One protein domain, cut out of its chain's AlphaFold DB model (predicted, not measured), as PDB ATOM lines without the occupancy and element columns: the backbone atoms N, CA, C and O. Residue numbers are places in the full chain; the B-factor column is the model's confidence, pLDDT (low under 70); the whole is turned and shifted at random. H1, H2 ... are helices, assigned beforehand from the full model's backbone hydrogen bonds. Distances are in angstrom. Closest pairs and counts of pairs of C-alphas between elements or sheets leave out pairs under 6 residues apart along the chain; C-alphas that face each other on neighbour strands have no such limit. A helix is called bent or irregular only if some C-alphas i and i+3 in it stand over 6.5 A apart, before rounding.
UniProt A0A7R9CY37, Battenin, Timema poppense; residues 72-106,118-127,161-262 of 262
ATOM      1  N   LEU A  72     128.254 147.910 130.688       92.31
ATOM      2  CA  LEU A  72     127.479 146.678 130.657       92.31
ATOM      3  C   LEU A  72     126.926 146.327 132.042       92.31
ATOM      4  O   LEU A  72     125.718 146.178 132.186       92.31
ATOM      5  N   CYS A  73     127.781 146.205 133.059       92.81
ATOM      6  CA  CYS A  73     127.370 145.734 134.382       92.81
ATOM      7  C   CYS A  73     126.419 146.720 135.068       92.81
ATOM      8  O   CYS A  73     125.403 146.283 135.595       92.81
ATOM      9  N   ASN A  74     126.684 148.028 134.967       92.69
ATOM     10  CA  ASN A  74     125.852 149.080 135.563       92.69
ATOM     11  C   ASN A  74     124.400 149.082 135.065       92.69
ATOM     12  O   ASN A  74     123.497 149.528 135.762       92.69
ATOM     13  N   ASN A  75     124.179 148.671 133.814       90.69
ATOM     14  CA  ASN A  75     122.860 148.725 133.182       90.69
ATOM     15  C   ASN A  75     122.221 147.345 133.021       90.69
ATOM     16  O   ASN A  75     121.033 147.240 132.719       90.69
ATOM     17  N   TYR A  76     122.988 146.277 133.235       93.19
ATOM     18  CA  TYR A  76     122.501 144.908 133.132       93.19
ATOM     19  C   TYR A  76     121.424 144.627 134.178       93.19
ATOM     20  O   TYR A  76     120.374 144.071 133.841       93.19
ATOM     21  N   GLY A  77     121.671 145.044 135.426       89.06
ATOM     22  CA  GLY A  77     120.761 144.826 136.543       89.06
ATOM     23  C   GLY A  77     119.365 145.372 136.256       89.06
ATOM     24  O   GLY A  77     118.363 144.660 136.334       89.06
ATOM     25  N   TYR A  78     119.332 146.625 135.815       85.69
ATOM     26  CA  TYR A  78     118.126 147.324 135.400       85.69
ATOM     27  C   TYR A  78     117.348 146.594 134.286       85.69
ATOM     28  O   TYR A  78     116.153 146.339 134.436       85.69
ATOM     29  N   VAL A  79     118.013 146.190 133.198       88.19
ATOM     30  CA  VAL A  79     117.365 145.510 132.054       88.19
ATOM     31  C   VAL A  79     116.751 144.166 132.455       88.19
ATOM     32  O   VAL A  79     115.625 143.841 132.060       88.19
ATOM     33  N   VAL A  80     117.480 143.377 133.247       90.56
ATOM     34  CA  VAL A  80     116.972 142.107 133.781       90.56
ATOM     35  C   VAL A  80     115.749 142.358 134.653       90.56
ATOM     36  O   VAL A  80     114.762 141.634 134.542       90.56
ATOM     37  N   MET A  81     115.779 143.405 135.474       88.38
ATOM     38  CA  MET A  81     114.679 143.728 136.372       88.38
ATOM     39  C   MET A  81     113.419 144.177 135.624       88.38
ATOM     40  O   MET A  81     112.319 143.787 136.008       88.38
ATOM     41  N   LEU A  82     113.560 144.912 134.516       82.19
ATOM     42  CA  LEU A  82     112.438 145.217 133.621       82.19
ATOM     43  C   LEU A  82     111.812 143.948 133.031       82.19
ATOM     44  O   LEU A  82     110.589 143.828 132.959       82.19
ATOM     45  N   SER A  83     112.659 142.996 132.638       84.50
ATOM     46  CA  SER A  83     112.218 141.717 132.075       84.50
ATOM     47  C   SER A  83     111.518 140.857 133.136       84.50
ATOM     48  O   SER A  83     110.455 140.297 132.883       84.50
ATOM     49  N   ALA A  84     112.064 140.815 134.354       83.38
ATOM     50  CA  ALA A  84     111.493 140.081 135.478       83.38
ATOM     51  C   ALA A  84     110.186 140.696 135.990       83.38
ATOM     52  O   ALA A  84     109.253 139.965 136.317       83.38
ATOM     53  N   ALA A  85     110.089 142.027 136.030       77.50
ATOM     54  CA  ALA A  85     108.875 142.718 136.445       77.50
ATOM     55  C   ALA A  85     107.689 142.349 135.542       77.50
ATOM     56  O   ALA A  85     106.608 142.069 136.048       77.50
ATOM     57  N   HIS A  86     107.889 142.257 134.225       71.56
ATOM     58  CA  HIS A  86     106.830 141.828 133.307       71.56
ATOM     59  C   HIS A  86     106.282 140.426 133.656       71.56
ATOM     60  O   HIS A  86     105.067 140.209 133.698       71.56
ATOM     61  N   ASP A  87     107.161 139.481 133.991       77.31
ATOM     62  CA  ASP A  87     106.773 138.106 134.329       77.31
ATOM     63  C   ASP A  87     106.156 137.970 135.729       77.31
ATOM     64  O   ASP A  87     105.234 137.179 135.922       77.31
ATOM     65  N   ILE A  88     106.643 138.734 136.712       71.56
ATOM     66  CA  ILE A  88     106.128 138.713 138.091       71.56
ATOM     67  C   ILE A  88     104.738 139.358 138.147       71.56
ATOM     68  O   ILE A  88     103.814 138.811 138.748       71.56
ATOM     69  N   LEU A  89     104.562 140.495 137.473       61.91
ATOM     70  CA  LEU A  89     103.299 141.231 137.486       61.91
ATOM     71  C   LEU A  89     102.225 140.494 136.657       61.91
ATOM     72  O   LEU A  89     101.064 140.453 137.059       61.91
ATOM     73  N   SER A  90     102.591 139.817 135.562       61.72
ATOM     74  CA  SER A  90     101.625 139.022 134.778       61.72
ATOM     75  C   SER A  90     101.037 137.821 135.537       61.72
ATOM     76  O   SER A  90      99.916 137.408 135.239       61.72
ATOM     77  N   GLN A  91     101.738 137.289 136.544       57.84
ATOM     78  CA  GLN A  91     101.231 136.200 137.388       57.84
ATOM     79  C   GLN A  91     100.314 136.694 138.522       57.84
ATOM     80  O   GLN A  91      99.402 135.965 138.914       57.84
ATOM     81  N   ASN A  92     100.506 137.929 139.004       51.47
ATOM     82  CA  ASN A  92      99.765 138.484 140.146       51.47
ATOM     83  C   ASN A  92      98.527 139.323 139.745       51.47
ATOM     84  O   ASN A  92      97.560 139.379 140.503       51.47
ATOM     85  N   PHE A  93      98.478 139.916 138.542       50.97
ATOM     86  CA  PHE A  93      97.389 140.821 138.115       50.97
ATOM     87  C   PHE A  93      96.240 140.167 137.315       50.97
ATOM     88  O   PHE A  93      95.723 140.755 136.367       50.97
ATOM     89  N   ASN A  94      95.747 138.997 137.743       48.25
ATOM     90  CA  ASN A  94      94.398 138.521 137.358       48.25
ATOM     91  C   ASN A  94      93.270 139.114 138.235       48.25
ATOM     92  O   ASN A  94      92.100 138.763 138.089       48.25
ATOM     93  N   THR A  95      93.599 140.057 139.119       37.72
ATOM     94  CA  THR A  95      92.643 140.858 139.891       37.72
ATOM     95  C   THR A  95      93.063 142.324 139.848       37.72
ATOM     96  O   THR A  95      94.041 142.699 140.473       37.72
ATOM     97  N   ASN A  96      92.324 143.107 139.053       42.62
ATOM     98  CA  ASN A  96      92.193 144.570 139.007       42.62
ATOM     99  C   ASN A  96      93.392 145.457 139.440       42.62
ATOM    100  O   ASN A  96      93.773 145.518 140.603       42.62
ATOM    101  N   THR A  97      93.823 146.291 138.479       41.59
ATOM    102  CA  THR A  97      94.445 147.626 138.629       41.59
ATOM    103  C   THR A  97      95.870 147.735 139.187       41.59
ATOM    104  O   THR A  97      96.013 148.157 140.320       41.59
ATOM    105  N   VAL A  98      96.901 147.511 138.349       39.56
ATOM    106  CA  VAL A  98      98.092 148.391 138.167       39.56
ATOM    107  C   VAL A  98      98.733 148.054 136.798       39.56
ATOM    108  O   VAL A  98      99.447 147.069 136.664       39.56
ATOM    109  N   GLU A  99      98.476 148.841 135.747       37.56
ATOM    110  CA  GLU A  99      99.174 148.712 134.453       37.56
ATOM    111  C   GLU A  99     100.530 149.435 134.519       37.56
ATOM    112  O   GLU A  99     100.612 150.660 134.466       37.56
ATOM    113  N   PHE A 100     101.619 148.687 134.659       39.53
ATOM    114  CA  PHE A 100     102.957 149.265 134.726       39.53
ATOM    115  C   PHE A 100     103.437 149.675 133.324       39.53
ATOM    116  O   PHE A 100     103.961 148.863 132.559       39.53
ATOM    117  N   LYS A 101     103.233 150.943 132.951       36.62
ATOM    118  CA  LYS A 101     103.655 151.466 131.645       36.62
ATOM    119  C   LYS A 101     105.115 151.917 131.696       36.62
ATOM    120  O   LYS A 101     105.415 153.018 132.151       36.62
ATOM    121  N   LEU A 102     106.018 151.078 131.188       37.38
ATOM    122  CA  LEU A 102     107.410 151.454 130.934       37.38
ATOM    123  C   LEU A 102     107.472 152.469 129.789       37.38
ATOM    124  O   LEU A 102     107.349 152.117 128.615       37.38
ATOM    125  N   ILE A 103     107.632 153.747 130.128       37.38
ATOM    126  CA  ILE A 103     107.844 154.817 129.151       37.38
ATOM    127  C   ILE A 103     109.353 154.993 128.963       37.38
ATOM    128  O   ILE A 103     110.031 155.525 129.842       37.38
ATOM    129  N   SER A 104     109.874 154.545 127.816       32.91
ATOM    130  CA  SER A 104     111.252 154.801 127.372       32.91
ATOM    131  C   SER A 104     111.357 156.226 126.830       32.91
ATOM    132  O   SER A 104     110.922 156.502 125.709       32.91
ATOM    133  N   CYS A 105     111.937 157.145 127.601       38.22
ATOM    134  CA  CYS A 105     112.195 158.509 127.140       38.22
ATOM    135  C   CYS A 105     113.452 158.530 126.255       38.22
ATOM    136  O   CYS A 105     114.557 158.702 126.751       38.22
ATOM    137  N   ASN A 106     113.289 158.363 124.938       38.16
ATOM    138  CA  ASN A 106     114.389 158.455 123.959       38.16
ATOM    139  C   ASN A 106     114.585 159.871 123.370       38.16
ATOM    140  O   ASN A 106     115.335 160.041 122.409       38.16
ATOM    141  N   ALA A 118      96.031 157.330 135.783       34.94
ATOM    142  CA  ALA A 118      96.913 156.207 135.431       34.94
ATOM    143  C   ALA A 118      97.749 155.675 136.629       34.94
ATOM    144  O   ALA A 118      98.205 156.471 137.448       34.94
ATOM    145  N   PRO A 119      97.961 154.345 136.732       39.81
ATOM    146  CA  PRO A 119      98.667 153.681 137.836       39.81
ATOM    147  C   PRO A 119     100.192 153.911 137.805       39.81
ATOM    148  O   PRO A 119     100.713 154.467 136.844       39.81
ATOM    149  N   ILE A 120     100.893 153.490 138.873       36.12
ATOM    150  CA  ILE A 120     102.336 153.689 139.144       36.12
ATOM    151  C   ILE A 120     103.195 153.637 137.864       36.12
ATOM    152  O   ILE A 120     103.392 152.577 137.272       36.12
ATOM    153  N   VAL A 121     103.745 154.793 137.477       35.59
ATOM    154  CA  VAL A 121     104.663 154.958 136.341       35.59
ATOM    155  C   VAL A 121     106.096 155.014 136.872       35.59
ATOM    156  O   VAL A 121     106.447 155.943 137.596       35.59
ATOM    157  N   ILE A 122     106.937 154.040 136.509       37.84
ATOM    158  CA  ILE A 122     108.395 154.146 136.686       37.84
ATOM    159  C   ILE A 122     108.976 154.673 135.376       37.84
ATOM    160  O   ILE A 122     108.864 154.034 134.327       37.84
ATOM    161  N   TYR A 123     109.560 155.869 135.428       37.50
ATOM    162  CA  TYR A 123     110.149 156.510 134.261       37.50
ATOM    163  C   TYR A 123     111.475 155.826 133.921       37.50
ATOM    164  O   TYR A 123     112.430 155.867 134.694       37.50
ATOM    165  N   SER A 124     111.545 155.218 132.737       43.31
ATOM    166  CA  SER A 124     112.794 154.723 132.168       43.31
ATOM    167  C   SER A 124     113.410 155.813 131.298       43.31
ATOM    168  O   SER A 124     113.076 155.967 130.122       43.31
ATOM    169  N   GLY A 125     114.266 156.631 131.898       38.88
ATOM    170  CA  GLY A 125     115.009 157.649 131.167       38.88
ATOM    171  C   GLY A 125     115.447 158.786 132.066       38.88
ATOM    172  O   GLY A 125     114.666 159.679 132.380       38.88
ATOM    173  N   PHE A 126     116.733 158.799 132.400       42.72
ATOM    174  CA  PHE A 126     117.436 159.952 132.963       42.72
ATOM    175  C   PHE A 126     117.660 161.045 131.898       42.72
ATOM    176  O   PHE A 126     118.728 161.641 131.785       42.72
ATOM    177  N   CYS A 127     116.647 161.343 131.085       34.09
ATOM    178  CA  CYS A 127     116.688 162.516 130.229       34.09
ATOM    179  C   CYS A 127     116.173 163.707 131.038       34.09
ATOM    180  O   CYS A 127     114.987 164.021 131.016       34.09
ATOM    181  N   SER A 161     135.376 155.221 144.976       73.00
ATOM    182  CA  SER A 161     135.192 153.796 145.295       73.00
ATOM    183  C   SER A 161     133.990 153.510 146.202       73.00
ATOM    184  O   SER A 161     133.318 152.498 146.036       73.00
ATOM    185  N   ALA A 162     133.675 154.403 147.141       76.38
ATOM    186  CA  ALA A 162     132.528 154.231 148.028       76.38
ATOM    187  C   ALA A 162     131.188 154.496 147.310       76.38
ATOM    188  O   ALA A 162     130.171 153.931 147.707       76.38
ATOM    189  N   ARG A 163     131.182 155.273 146.212       79.44
ATOM    190  CA  ARG A 163     129.992 155.432 145.354       79.44
ATOM    191  C   ARG A 163     129.705 154.164 144.567       79.44
ATOM    192  O   ARG A 163     128.572 153.705 144.562       79.44
ATOM    193  N   ILE A 164     130.734 153.573 143.960       83.94
ATOM    194  CA  ILE A 164     130.595 152.305 143.233       83.94
ATOM    195  C   ILE A 164     130.181 151.179 144.185       83.94
ATOM    196  O   ILE A 164     129.297 150.398 143.850       83.94
ATOM    197  N   LEU A 165     130.719 151.144 145.411       88.56
ATOM    198  CA  LEU A 165     130.266 150.192 146.427       88.56
ATOM    199  C   LEU A 165     128.778 150.372 146.762       88.56
ATOM    200  O   LEU A 165     128.053 149.385 146.836       88.56
ATOM    201  N   LEU A 166     128.308 151.612 146.936       87.19
ATOM    202  CA  LEU A 166     126.887 151.888 147.164       87.19
ATOM    203  C   LEU A 166     126.022 151.409 145.990       87.19
ATOM    204  O   LEU A 166     124.994 150.780 146.221       87.19
ATOM    205  N   VAL A 167     126.449 151.660 144.750       89.19
ATOM    206  CA  VAL A 167     125.759 151.198 143.533       89.19
ATOM    207  C   VAL A 167     125.647 149.676 143.514       89.19
ATOM    208  O   VAL A 167     124.547 149.148 143.373       89.19
ATOM    209  N   VAL A 168     126.756 148.972 143.751       92.12
ATOM    210  CA  VAL A 168     126.782 147.504 143.812       92.12
ATOM    211  C   VAL A 168     125.853 146.983 144.908       92.12
ATOM    212  O   VAL A 168     125.123 146.022 144.678       92.12
ATOM    213  N   LEU A 169     125.844 147.607 146.090       92.62
ATOM    214  CA  LEU A 169     124.960 147.203 147.186       92.62
ATOM    215  C   LEU A 169     123.480 147.450 146.862       92.62
ATOM    216  O   LEU A 169     122.649 146.609 147.203       92.62
ATOM    217  N   LEU A 170     123.145 148.559 146.198       88.88
ATOM    218  CA  LEU A 170     121.777 148.865 145.764       88.88
ATOM    219  C   LEU A 170     121.284 147.888 144.690       88.88
ATOM    220  O   LEU A 170     120.142 147.426 144.774       88.88
ATOM    221  N   GLU A 171     122.134 147.544 143.719       92.75
ATOM    222  CA  GLU A 171     121.820 146.561 142.677       92.75
ATOM    223  C   GLU A 171     121.710 145.143 143.247       92.75
ATOM    224  O   GLU A 171     120.688 144.476 143.077       92.75
ATOM    225  N   ALA A 172     122.729 144.683 143.981       93.62
ATOM    226  CA  ALA A 172     122.735 143.353 144.580       93.62
ATOM    227  C   ALA A 172     121.593 143.188 145.593       93.62
ATOM    228  O   ALA A 172     120.900 142.168 145.598       93.62
ATOM    229  N   GLY A 173     121.362 144.213 146.418       92.62
ATOM    230  CA  GLY A 173     120.237 144.279 147.340       92.62
ATOM    231  C   GLY A 173     118.902 144.203 146.607       92.62
ATOM    232  O   GLY A 173     118.057 143.403 146.996       92.62
ATOM    233  N   GLY A 174     118.732 144.951 145.513       91.81
ATOM    234  CA  GLY A 174     117.521 144.917 144.694       91.81
ATOM    235  C   GLY A 174     117.226 143.530 144.116       91.81
ATOM    236  O   GLY A 174     116.108 143.037 144.249       91.81
ATOM    237  N   PHE A 175     118.239 142.855 143.569       92.44
ATOM    238  CA  PHE A 175     118.126 141.486 143.050       92.44
ATOM    239  C   PHE A 175     117.691 140.483 144.118       92.44
ATOM    240  O   PHE A 175     116.772 139.694 143.892       92.44
ATOM    241  N   VAL A 176     118.325 140.527 145.292       93.62
ATOM    242  CA  VAL A 176     117.974 139.662 146.427       93.62
ATOM    243  C   VAL A 176     116.550 139.956 146.905       93.62
ATOM    244  O   VAL A 176     115.779 139.029 147.153       93.62
ATOM    245  N   LEU A 177     116.177 141.233 146.989       89.06
ATOM    246  CA  LEU A 177     114.869 141.662 147.473       89.06
ATOM    247  C   LEU A 177     113.743 141.186 146.542       89.06
ATOM    248  O   LEU A 177     112.748 140.659 147.033       89.06
ATOM    249  N   VAL A 178     113.925 141.267 145.217       89.56
ATOM    250  CA  VAL A 178     112.961 140.712 144.247       89.56
ATOM    251  C   VAL A 178     112.964 139.183 144.252       89.56
ATOM    252  O   VAL A 178     111.899 138.571 144.215       89.56
ATOM    253  N   ALA A 179     114.130 138.541 144.354       90.94
ATOM    254  CA  ALA A 179     114.209 137.082 144.364       90.94
ATOM    255  C   ALA A 179     113.453 136.445 145.544       90.94
ATOM    256  O   ALA A 179     112.831 135.395 145.370       90.94
ATOM    257  N   PHE A 180     113.479 137.082 146.719       89.19
ATOM    258  CA  PHE A 180     112.779 136.629 147.927       89.19
ATOM    259  C   PHE A 180     111.457 137.364 148.190       89.19
ATOM    260  O   PHE A 180     110.889 137.226 149.276       89.19
ATOM    261  N   ALA A 181     110.954 138.146 147.233       84.50
ATOM    262  CA  ALA A 181     109.714 138.887 147.409       84.50
ATOM    263  C   ALA A 181     108.530 137.927 147.596       84.50
ATOM    264  O   ALA A 181     108.181 137.157 146.705       84.50
ATOM    265  N   THR A 182     107.887 138.001 148.761       80.50
ATOM    266  CA  THR A 182     106.613 137.315 149.035       80.50
ATOM    267  C   THR A 182     105.408 138.231 148.834       80.50
ATOM    268  O   THR A 182     104.275 137.763 148.839       80.50
ATOM    269  N   ALA A 183     105.649 139.537 148.709       77.12
ATOM    270  CA  ALA A 183     104.640 140.568 148.515       77.12
ATOM    271  C   ALA A 183     105.054 141.509 147.376       77.12
ATOM    272  O   ALA A 183     106.241 141.795 147.203       77.12
ATOM    273  N   ASP A 184     104.074 142.047 146.650       73.12
ATOM    274  CA  ASP A 184     104.321 142.882 145.467       73.12
ATOM    275  C   ASP A 184     105.105 144.158 145.797       73.12
ATOM    276  O   ASP A 184     105.997 144.556 145.050       73.12
ATOM    277  N   TRP A 185     104.844 144.772 146.957       74.62
ATOM    278  CA  TRP A 185     105.574 145.964 147.397       74.62
ATOM    279  C   TRP A 185     107.074 145.692 147.589       74.62
ATOM    280  O   TRP A 185     107.887 146.580 147.341       74.62
ATOM    281  N   MET A 186     107.450 144.468 147.989       78.62
ATOM    282  CA  MET A 186     108.855 144.068 148.096       78.62
ATOM    283  C   MET A 186     109.460 143.983 146.698       78.62
ATOM    284  O   MET A 186     110.483 144.606 146.441       78.62
ATOM    285  N   ALA A 187     108.803 143.300 145.758       78.94
ATOM    286  CA  ALA A 187     109.292 143.230 144.382       78.94
ATOM    287  C   ALA A 187     109.503 144.639 143.793       78.94
ATOM    288  O   ALA A 187     110.580 144.939 143.279       78.94
ATOM    289  N   LEU A 188     108.533 145.542 143.971       77.12
ATOM    290  CA  LEU A 188     108.633 146.938 143.536       77.12
ATOM    291  C   LEU A 188     109.795 147.688 144.203       77.12
ATOM    292  O   LEU A 188     110.534 148.396 143.519       77.12
ATOM    293  N   LEU A 189     109.998 147.511 145.511       81.06
ATOM    294  CA  LEU A 189     111.116 148.123 146.231       81.06
ATOM    295  C   LEU A 189     112.471 147.668 145.664       81.06
ATOM    296  O   LEU A 189     113.386 148.481 145.526       81.06
ATOM    297  N   GLY A 190     112.592 146.394 145.286       85.38
ATOM    298  CA  GLY A 190     113.798 145.864 144.649       85.38
ATOM    299  C   GLY A 190     114.034 146.432 143.245       85.38
ATOM    300  O   GLY A 190     115.175 146.767 142.905       85.38
ATOM    301  N   VAL A 191     112.968 146.632 142.457       83.19
ATOM    302  CA  VAL A 191     113.050 147.308 141.147       83.19
ATOM    303  C   VAL A 191     113.510 148.757 141.291       83.19
ATOM    304  O   VAL A 191     114.428 149.188 140.588       83.19
ATOM    305  N   VAL A 192     112.923 149.499 142.232       81.88
ATOM    306  CA  VAL A 192     113.310 150.888 142.523       81.88
ATOM    307  C   VAL A 192     114.761 150.963 143.000       81.88
ATOM    308  O   VAL A 192     115.523 151.771 142.474       81.88
ATOM    309  N   SER A 193     115.178 150.092 143.925       85.31
ATOM    310  CA  SER A 193     116.563 150.033 144.422       85.31
ATOM    311  C   SER A 193     117.573 149.819 143.294       85.31
ATOM    312  O   SER A 193     118.557 150.550 143.193       85.31
ATOM    313  N   THR A 194     117.305 148.859 142.406       87.00
ATOM    314  CA  THR A 194     118.181 148.553 141.261       87.00
ATOM    315  C   THR A 194     118.244 149.732 140.286       87.00
ATOM    316  O   THR A 194     119.317 150.098 139.818       87.00
ATOM    317  N   SER A 195     117.108 150.387 140.035       83.75
ATOM    318  CA  SER A 195     117.032 151.554 139.146       83.75
ATOM    319  C   SER A 195     117.802 152.760 139.706       83.75
ATOM    320  O   SER A 195     118.495 153.454 138.963       83.75
ATOM    321  N   LEU A 196     117.730 152.987 141.024       82.12
ATOM    322  CA  LEU A 196     118.527 154.005 141.714       82.12
ATOM    323  C   LEU A 196     120.028 153.692 141.645       82.12
ATOM    324  O   LEU A 196     120.821 154.598 141.392       82.12
ATOM    325  N   GLY A 197     120.414 152.427 141.839       84.69
ATOM    326  CA  GLY A 197     121.798 151.968 141.696       84.69
ATOM    327  C   GLY A 197     122.355 152.258 140.301       84.69
ATOM    328  O   GLY A 197     123.360 152.961 140.185       84.69
ATOM    329  N   SER A 198     121.660 151.806 139.255       86.38
ATOM    330  CA  SER A 198     122.040 152.041 137.854       86.38
ATOM    331  C   SER A 198     122.189 153.537 137.525       86.38
ATOM    332  O   SER A 198     123.205 153.941 136.948       86.38
ATOM    333  N   GLY A 199     121.251 154.387 137.970       80.75
ATOM    334  CA  GLY A 199     121.319 155.838 137.753       80.75
ATOM    335  C   GLY A 199     122.501 156.511 138.465       80.75
ATOM    336  O   GLY A 199     123.234 157.297 137.861       80.75
ATOM    337  N   LEU A 200     122.740 156.176 139.739       80.06
ATOM    338  CA  LEU A 200     123.886 156.696 140.500       80.06
ATOM    339  C   LEU A 200     125.230 156.247 139.909       80.06
ATOM    340  O   LEU A 200     126.204 157.015 139.898       80.06
ATOM    341  N   GLY A 201     125.297 155.009 139.422       84.94
ATOM    342  CA  GLY A 201     126.495 154.468 138.796       84.94
ATOM    343  C   GLY A 201     126.783 155.099 137.438       84.94
ATOM    344  O   GLY A 201     127.937 155.437 137.177       84.94
ATOM    345  N   GLU A 202     125.759 155.395 136.632       84.19
ATOM    346  CA  GLU A 202     125.915 156.127 135.370       84.19
ATOM    347  C   GLU A 202     126.552 157.507 135.589       84.19
ATOM    348  O   GLU A 202     127.586 157.813 134.988       84.19
ATOM    349  N   VAL A 203     126.013 158.306 136.517       81.06
ATOM    350  CA  VAL A 203     126.563 159.636 136.843       81.06
ATOM    351  C   VAL A 203     128.010 159.530 137.334       81.06
ATOM    352  O   VAL A 203     128.876 160.312 136.930       81.06
ATOM    353  N   THR A 204     128.300 158.536 138.174       82.19
ATOM    354  CA  THR A 204     129.641 158.326 138.738       82.19
ATOM    355  C   THR A 204     130.654 157.920 137.662       82.19
ATOM    356  O   THR A 204     131.735 158.508 137.579       82.19
ATOM    357  N   LEU A 205     130.313 156.949 136.811       84.31
ATOM    358  CA  LEU A 205     131.198 156.422 135.769       84.31
ATOM    359  C   LEU A 205     131.446 157.441 134.653       84.31
ATOM    360  O   LEU A 205     132.584 157.583 134.189       84.31
ATOM    361  N   LEU A 206     130.410 158.189 134.262       84.31
ATOM    362  CA  LEU A 206     130.536 159.274 133.292       84.31
ATOM    363  C   LEU A 206     131.363 160.435 133.850       84.31
ATOM    364  O   LEU A 206     132.217 160.956 133.137       84.31
ATOM    365  N   SER A 207     131.207 160.793 135.128       83.38
ATOM    366  CA  SER A 207     132.091 161.775 135.771       83.38
ATOM    367  C   SER A 207     133.554 161.309 135.750       83.38
ATOM    368  O   SER A 207     134.446 162.073 135.370       83.38
ATOM    369  N   TYR A 208     133.800 160.029 136.050       80.81
ATOM    370  CA  TYR A 208     135.144 159.446 136.033       80.81
ATOM    371  C   TYR A 208     135.758 159.390 134.621       80.81
ATOM    372  O   TYR A 208     136.976 159.452 134.471       80.81
ATOM    373  N   SER A 209     134.929 159.358 133.569       82.88
ATOM    374  CA  SER A 209     135.397 159.281 132.173       82.88
ATOM    375  C   SER A 209     136.213 160.497 131.733       82.88
ATOM    376  O   SER A 209     137.035 160.390 130.824       82.88
ATOM    377  N   THR A 210     136.048 161.630 132.422       85.19
ATOM    378  CA  THR A 210     136.782 162.877 132.160       85.19
ATOM    379  C   THR A 210     138.294 162.755 132.374       85.19
ATOM    380  O   THR A 210     139.047 163.552 131.817       85.19
ATOM    381  N   PHE A 211     138.746 161.741 133.118       81.56
ATOM    382  CA  PHE A 211     140.164 161.451 133.351       81.56
ATOM    383  C   PHE A 211     140.794 160.532 132.289       81.56
ATOM    384  O   PHE A 211     141.989 160.244 132.364       81.56
ATOM    385  N   PHE A 212     140.023 160.058 131.305       85.06
ATOM    386  CA  PHE A 212     140.472 159.098 130.291       85.06
ATOM    387  C   PHE A 212     140.283 159.618 128.860       85.06
ATOM    388  O   PHE A 212     139.698 160.671 128.610       85.06
ATOM    389  N   ASP A 213     140.804 158.868 127.886       86.38
ATOM    390  CA  ASP A 213     140.699 159.205 126.468       86.38
ATOM    391  C   ASP A 213     139.242 159.312 125.996       86.38
ATOM    392  O   ASP A 213     138.390 158.509 126.360       86.38
ATOM    393  N   LYS A 214     138.974 160.222 125.057       84.69
ATOM    394  CA  LYS A 214     137.629 160.523 124.515       84.69
ATOM    395  C   LYS A 214     136.838 159.302 124.019       84.69
ATOM    396  O   LYS A 214     135.612 159.335 123.974       84.69
ATOM    397  N   ASN A 215     137.532 158.228 123.646       87.88
ATOM    398  CA  ASN A 215     136.923 156.995 123.161       87.88
ATOM    399  C   ASN A 215     136.189 156.212 124.266       87.88
ATOM    400  O   ASN A 215     135.279 155.450 123.942       87.88
ATOM    401  N   VAL A 216     136.512 156.417 125.553       88.19
ATOM    402  CA  VAL A 216     135.891 155.649 126.647       88.19
ATOM    403  C   VAL A 216     134.386 155.888 126.764       88.19
ATOM    404  O   VAL A 216     133.659 154.954 127.075       88.19
ATOM    405  N   VAL A 217     133.898 157.095 126.455       88.06
ATOM    406  CA  VAL A 217     132.463 157.425 126.536       88.06
ATOM    407  C   VAL A 217     131.676 156.686 125.454       88.06
ATOM    408  O   VAL A 217     130.609 156.134 125.718       88.06
ATOM    409  N   SER A 218     132.227 156.612 124.238       92.00
ATOM    410  CA  SER A 218     131.632 155.830 123.149       92.00
ATOM    411  C   SER A 218     131.624 154.338 123.484       92.00
ATOM    412  O   SER A 218     130.621 153.656 123.270       92.00
ATOM    413  N   THR A 219     132.716 153.834 124.059       91.50
ATOM    414  CA  THR A 219     132.820 152.434 124.468       91.50
ATOM    415  C   THR A 219     131.884 152.088 125.629       91.50
ATOM    416  O   THR A 219     131.240 151.043 125.590       91.50
ATOM    417  N   TRP A 220     131.733 152.979 126.608       91.69
ATOM    418  CA  TRP A 220     130.742 152.858 127.678       91.69
ATOM    419  C   TRP A 220     129.320 152.791 127.124       91.69
ATOM    420  O   TRP A 220     128.578 151.868 127.448       91.69
ATOM    421  N   SER A 221     128.973 153.705 126.213       90.50
ATOM    422  CA  SER A 221     127.664 153.721 125.554       90.50
ATOM    423  C   SER A 221     127.396 152.414 124.794       90.50
ATOM    424  O   SER A 221     126.301 151.857 124.882       90.50
ATOM    425  N   SER A 222     128.410 151.868 124.114       93.38
ATOM    426  CA  SER A 222     128.321 150.543 123.489       93.38
ATOM    427  C   SER A 222     128.098 149.422 124.513       93.38
ATOM    428  O   SER A 222     127.296 148.525 124.249       93.38
ATOM    429  N   GLY A 223     128.755 149.477 125.675       92.44
ATOM    430  CA  GLY A 223     128.541 148.548 126.787       92.44
ATOM    431  C   GLY A 223     127.103 148.578 127.307       92.44
ATOM    432  O   GLY A 223     126.483 147.526 127.453       92.44
ATOM    433  N   THR A 224     126.529 149.772 127.475       90.31
ATOM    434  CA  THR A 224     125.117 149.971 127.849       90.31
ATOM    435  C   THR A 224     124.158 149.367 126.820       90.31
ATOM    436  O   THR A 224     123.214 148.668 127.185       90.31
ATOM    437  N   GLY A 225     124.417 149.559 125.522       89.69
ATOM    438  CA  GLY A 225     123.647 148.888 124.466       89.69
ATOM    439  C   GLY A 225     123.754 147.358 124.542       89.69
ATOM    440  O   GLY A 225     122.757 146.649 124.386       89.69
ATOM    441  N   GLY A 226     124.951 146.849 124.854       89.44
ATOM    442  CA  GLY A 226     125.199 145.431 125.107       89.44
ATOM    443  C   GLY A 226     124.419 144.888 126.305       89.44
ATOM    444  O   GLY A 226     123.876 143.789 126.214       89.44
ATOM    445  N   ALA A 227     124.291 145.662 127.387       90.88
ATOM    446  CA  ALA A 227     123.486 145.298 128.555       90.88
ATOM    447  C   ALA A 227     122.015 145.058 128.200       90.88
ATOM    448  O   ALA A 227     121.419 144.109 128.699       90.88
ATOM    449  N   GLY A 228     121.449 145.863 127.295       88.25
ATOM    450  CA  GLY A 228     120.087 145.671 126.786       88.25
ATOM    451  C   GLY A 228     119.888 144.293 126.153       88.25
ATOM    452  O   GLY A 228     118.968 143.557 126.504       88.25
ATOM    453  N   ILE A 229     120.793 143.914 125.249       89.88
ATOM    454  CA  ILE A 229     120.724 142.632 124.535       89.88
ATOM    455  C   ILE A 229     121.033 141.470 125.485       89.88
ATOM    456  O   ILE A 229     120.293 140.486 125.530       89.88
ATOM    457  N   LEU A 230     122.123 141.564 126.247       92.50
ATOM    458  CA  LEU A 230     122.598 140.489 127.118       92.50
ATOM    459  C   LEU A 230     121.694 140.290 128.334       92.50
ATOM    460  O   LEU A 230     121.420 139.149 128.682       92.50
ATOM    461  N   GLY A 231     121.177 141.355 128.943       91.12
ATOM    462  CA  GLY A 231     120.232 141.275 130.059       91.12
ATOM    463  C   GLY A 231     118.917 140.615 129.651       91.12
ATOM    464  O   GLY A 231     118.496 139.642 130.273       91.12
ATOM    465  N   ALA A 232     118.310 141.063 128.547       88.56
ATOM    466  CA  ALA A 232     117.063 140.475 128.060       88.56
ATOM    467  C   ALA A 232     117.249 139.013 127.618       88.56
ATOM    468  O   ALA A 232     116.470 138.140 128.000       88.56
ATOM    469  N   SER A 233     118.302 138.726 126.842       91.19
ATOM    470  CA  SER A 233     118.559 137.372 126.331       91.19
ATOM    471  C   SER A 233     118.936 136.383 127.428       91.19
ATOM    472  O   SER A 233     118.465 135.249 127.404       91.19
ATOM    473  N   SER A 234     119.747 136.790 128.404       93.88
ATOM    474  CA  SER A 234     120.099 135.926 129.531       93.88
ATOM    475  C   SER A 234     118.879 135.629 130.401       93.88
ATOM    476  O   SER A 234     118.699 134.480 130.803       93.88
ATOM    477  N   TYR A 235     118.011 136.618 130.653       91.88
ATOM    478  CA  TYR A 235     116.828 136.420 131.490       91.88
ATOM    479  C   TYR A 235     115.829 135.509 130.786       91.88
ATOM    480  O   TYR A 235     115.460 134.473 131.339       91.88
ATOM    481  N   ALA A 236     115.505 135.822 129.529       88.69
ATOM    482  CA  ALA A 236     114.663 134.979 128.689       88.69
ATOM    483  C   ALA A 236     115.244 133.569 128.511       88.69
ATOM    484  O   ALA A 236     114.502 132.590 128.501       88.69
ATOM    485  N   GLY A 237     116.566 133.438 128.386       92.69
ATOM    486  CA  GLY A 237     117.245 132.150 128.269       92.69
ATOM    487  C   GLY A 237     117.092 131.296 129.525       92.69
ATOM    488  O   GLY A 237     116.719 130.128 129.426       92.69
ATOM    489  N   LEU A 238     117.318 131.870 130.711       91.06
ATOM    490  CA  LEU A 238     117.145 131.148 131.975       91.06
ATOM    491  C   LEU A 238     115.677 130.758 132.202       91.06
ATOM    492  O   LEU A 238     115.405 129.609 132.552       91.06
ATOM    493  N   THR A 239     114.725 131.659 131.949       88.75
ATOM    494  CA  THR A 239     113.295 131.341 132.104       88.75
ATOM    495  C   THR A 239     112.808 130.325 131.067       88.75
ATOM    496  O   THR A 239     112.041 129.427 131.414       88.75
ATOM    497  N   SER A 240     113.326 130.359 129.832       89.62
ATOM    498  CA  SER A 240     113.026 129.359 128.789       89.62
ATOM    499  C   SER A 240     113.542 127.957 129.130       89.62
ATOM    500  O   SER A 240     112.973 126.965 128.679       89.62
ATOM    501  N   LEU A 241     114.588 127.852 129.955       90.94
ATOM    502  CA  LEU A 241     115.077 126.579 130.502       90.94
ATOM    503  C   LEU A 241     114.216 126.055 131.671       90.94
ATOM    504  O   LEU A 241     114.548 125.033 132.271       90.94
ATOM    505  N   GLY A 242     113.114 126.734 132.005       88.69
ATOM    506  CA  GLY A 242     112.194 126.347 133.073       88.69
ATOM    507  C   GLY A 242     112.621 126.811 134.468       88.69
ATOM    508  O   GLY A 242     112.048 126.361 135.465       88.69
ATOM    509  N   LEU A 243     113.618 127.697 134.578       88.75
ATOM    510  CA  LEU A 243     113.967 128.313 135.858       88.75
ATOM    511  C   LEU A 243     112.920 129.365 136.235       88.75
ATOM    512  O   LEU A 243     112.533 130.210 135.433       88.75
ATOM    513  N   SER A 244     112.485 129.328 137.494       87.06
ATOM    514  CA  SER A 244     111.629 130.367 138.071       87.06
ATOM    515  C   SER A 244     112.351 131.728 138.073       87.06
ATOM    516  O   SER A 244     113.558 131.745 138.347       87.06
ATOM    517  N   PRO A 245     111.638 132.857 137.864       85.19
ATOM    518  CA  PRO A 245     112.210 134.208 137.881       85.19
ATOM    519  C   PRO A 245     113.117 134.482 139.086       85.19
ATOM    520  O   PRO A 245     114.235 134.962 138.919       85.19
ATOM    521  N   SER A 246     112.708 134.071 140.290       87.00
ATOM    522  CA  SER A 246     113.507 134.229 141.512       87.00
ATOM    523  C   SER A 246     114.868 133.533 141.436       87.00
ATOM    524  O   SER A 246     115.881 134.085 141.862       87.00
ATOM    525  N   LYS A 247     114.919 132.319 140.870       88.56
ATOM    526  CA  LYS A 247     116.173 131.563 140.710       88.56
ATOM    527  C   LYS A 247     117.057 132.192 139.637       88.56
ATOM    528  O   LYS A 247     118.268 132.260 139.824       88.56
ATOM    529  N   SER A 248     116.456 132.674 138.551       91.25
ATOM    530  CA  SER A 248     117.165 133.379 137.482       91.25
ATOM    531  C   SER A 248     117.838 134.652 138.004       91.25
ATOM    532  O   SER A 248     119.027 134.847 137.759       91.25
ATOM    533  N   LEU A 249     117.131 135.456 138.807       90.56
ATOM    534  CA  LEU A 249     117.688 136.659 139.436       90.56
ATOM    535  C   LEU A 249     118.873 136.335 140.360       90.56
ATOM    536  O   LEU A 249     119.911 136.986 140.274       90.56
ATOM    537  N   LEU A 250     118.777 135.287 141.185       91.44
ATOM    538  CA  LEU A 250     119.890 134.877 142.056       91.44
ATOM    539  C   LEU A 250     121.135 134.444 141.274       91.44
ATOM    540  O   LEU A 250     122.249 134.761 141.683       91.44
ATOM    541  N   ILE A 251     120.967 133.747 140.146       91.44
ATOM    542  CA  ILE A 251     122.091 133.357 139.278       91.44
ATOM    543  C   ILE A 251     122.745 134.600 138.658       91.44
ATOM    544  O   ILE A 251     123.968 134.693 138.565       91.44
ATOM    545  N   MET A 252     121.933 135.577 138.266       91.81
ATOM    546  CA  MET A 252     122.380 136.806 137.610       91.81
ATOM    547  C   MET A 252     123.056 137.816 138.541       91.81
ATOM    548  O   MET A 252     123.718 138.732 138.052       91.81
ATOM    549  N   LEU A 253     122.980 137.608 139.860       90.88
ATOM    550  CA  LEU A 253     123.686 138.392 140.883       90.88
ATOM    551  C   LEU A 253     125.215 138.414 140.687       90.88
ATOM    552  O   LEU A 253     125.903 139.296 141.202       90.88
ATOM    553  N   VAL A 254     125.754 137.473 139.906       90.69
ATOM    554  CA  VAL A 254     127.164 137.469 139.502       90.69
ATOM    555  C   VAL A 254     127.572 138.764 138.788       90.69
ATOM    556  O   VAL A 254     128.702 139.205 138.965       90.69
ATOM    557  N   ILE A 255     126.679 139.411 138.031       91.00
ATOM    558  CA  ILE A 255     127.025 140.612 137.254       91.00
ATOM    559  C   ILE A 255     127.256 141.842 138.155       91.00
ATOM    560  O   ILE A 255     128.330 142.438 138.047       91.00
ATOM    561  N   PRO A 256     126.364 142.187 139.107       86.44
ATOM    562  CA  PRO A 256     126.669 143.195 140.127       86.44
ATOM    563  C   PRO A 256     127.942 142.886 140.928       86.44
ATOM    564  O   PRO A 256     128.715 143.787 141.243       86.44
ATOM    565  N   ALA A 257     128.211 141.608 141.223       85.06
ATOM    566  CA  ALA A 257     129.445 141.218 141.903       85.06
ATOM    567  C   ALA A 257     130.692 141.472 141.037       85.06
ATOM    568  O   ALA A 257     131.702 141.935 141.556       85.06
ATOM    569  N   LEU A 258     130.629 141.226 139.723       87.69
ATOM    570  CA  LEU A 258     131.721 141.542 138.794       87.69
ATOM    571  C   LEU A 258     132.015 143.045 138.741       87.69
ATOM    572  O   LEU A 258     133.185 143.421 138.708       87.69
ATOM    573  N   MET A 259     130.985 143.894 138.810       86.31
ATOM    574  CA  MET A 259     131.145 145.353 138.895       86.31
ATOM    575  C   MET A 259     131.912 145.797 140.152       86.31
ATOM    576  O   MET A 259     132.566 146.833 140.146       86.31
ATOM    577  N   ALA A 260     131.880 145.013 141.233       84.88
ATOM    578  CA  ALA A 260     132.659 145.306 142.436       84.88
ATOM    579  C   ALA A 260     134.174 145.099 142.247       84.88
ATOM    580  O   ALA A 260     134.962 145.635 143.027       84.88
ATOM    581  N   PHE A 261     134.581 144.304 141.249       81.50
ATOM    582  CA  PHE A 261     135.981 143.947 140.985       81.50
ATOM    583  C   PHE A 261     136.613 144.706 139.807       81.50
ATOM    584  O   PHE A 261     137.815 144.554 139.581       81.50
ATOM    585  N   SER A 262     135.825 145.473 139.049       73.50
ATOM    586  CA  SER A 262     136.274 146.285 137.906       73.50
ATOM    587  C   SER A 262     136.827 147.640 138.328       73.50
ATOM    588  O   SER A 262     137.881 148.030 137.779       73.50
TER     589      SER A 262
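What this domain is: This is residues 72 to 106, 118 to 127 and 161 to 262 of the 262 residues of the protein "Battenin" of Timema poppense (UniProt A0A7R9CY37). Four long helices make a lengthwise bundle with H1 in the middle: the close hairpin of H2 and H3 packs on one side of it and H4 on the other, while the short helices H5 and H6 fold back along a third side. Outside the bundle, on the side away from H5 and H6, two pieces with no named element, residues 93 to 106 and residues 118 to 127, run roughly lengthwise; the C-alphas of residues 93 to 106 lie 13 to 27 A from the mean of all C-alphas. The printed part has 147 residues with six named helices, H1 to H6 in order along the chain, and no named strand; the class is all helix, with 106 residues in the helices. The whole is compact, with a radius of gyration of the C-alphas of 15.5 A, and its outline is elongated, with spans of 53 by 33 by 26 A.

How they stand to each other: The longest helices are H3, residues 184 to 209, and H4, residues 215 to 240; with H1, residues 72 to 92, and H2, residues 161 to 179, they form a bundle, a group of helices running roughly alongside one another. H3 and H4 are a hairpin and only just touch, with 3 pairs of C-alphas within 8 A, through residues 206 to 209 and 216 to 217 alone; the closest C-alphas, of Ser 209 and Val 217, are 6.6 A apart. H2 and H3 are a hairpin that touches with 47 pairs of C-alphas within 8 A, opposite ways at a shallow tilt of 24 degrees; the closest C-alphas, of Gly 174 and Gly 190, are 3.8 A apart. H1 is the hub, touching the five other helices. It touches H4 the same way at a shallow tilt of 31 degrees, with the C-alphas of Leu 72 and Gly 223 closest at 4.4 A. It touches H3 opposite ways at a shallow tilt of 16 degrees, with the C-alphas of Asn 74 and Ser 198 closest at 5.3 A. H1 and H2 only just touch, with 3 pairs of C-alphas within 8 A. H5, residues 245 to 252, touches residues 175 to 179 of H2 alone, with the C-alphas of Ala 179 and Ser 246 closest at 4.1 A. H6, residues 254 to 259, touches residues 73 to 77 of H1 alone, with the C-alphas of Cys 73 and Ile 255 closest at 5.9 A. H2 and H4 are apart. Every O i to N i+4 pair is within hydrogen-bond range in H2, H3, H4, H5 and H6; in H1 13 of 17 are.

Where its parts are: H3 is 37.6 A from first to last C-alpha and H4 37.0 A, from C-alpha 215 at (136.923, 156.995, 123.161). H1 is 30.4 A long, beginning at C-alpha 72 at (127.479, 146.678, 130.657); it is irregular, but only just, with C-alphas 74 and 77 6.7 A apart. H2 is 26.8 A long, H5 10.5 A and H6 8.9 A, ending at C-alpha 259 at (131.145, 145.353, 138.895).

The domain as a whole: The two C-alphas farthest apart, of Thr 95 and Asp 213, are 53.2 A apart. Residues 210 to 215, of which 215 belongs to H4, stand free. Residues 107 to 117 and 128 to 160 are not printed, and the gaps between C-alphas across these cuts are 21.0 A and 25.4 A; both lie in the link from H1 to H2. The links H2 to H3, H3 to H4, H4 to H5 and H5 to H6 are tight. Residues 103 to 104 pair with residues 123 to 124, parallel. The mean pLDDT of the printed part is 78.0, and residues 89 to 106 and 118 to 127 are under 70.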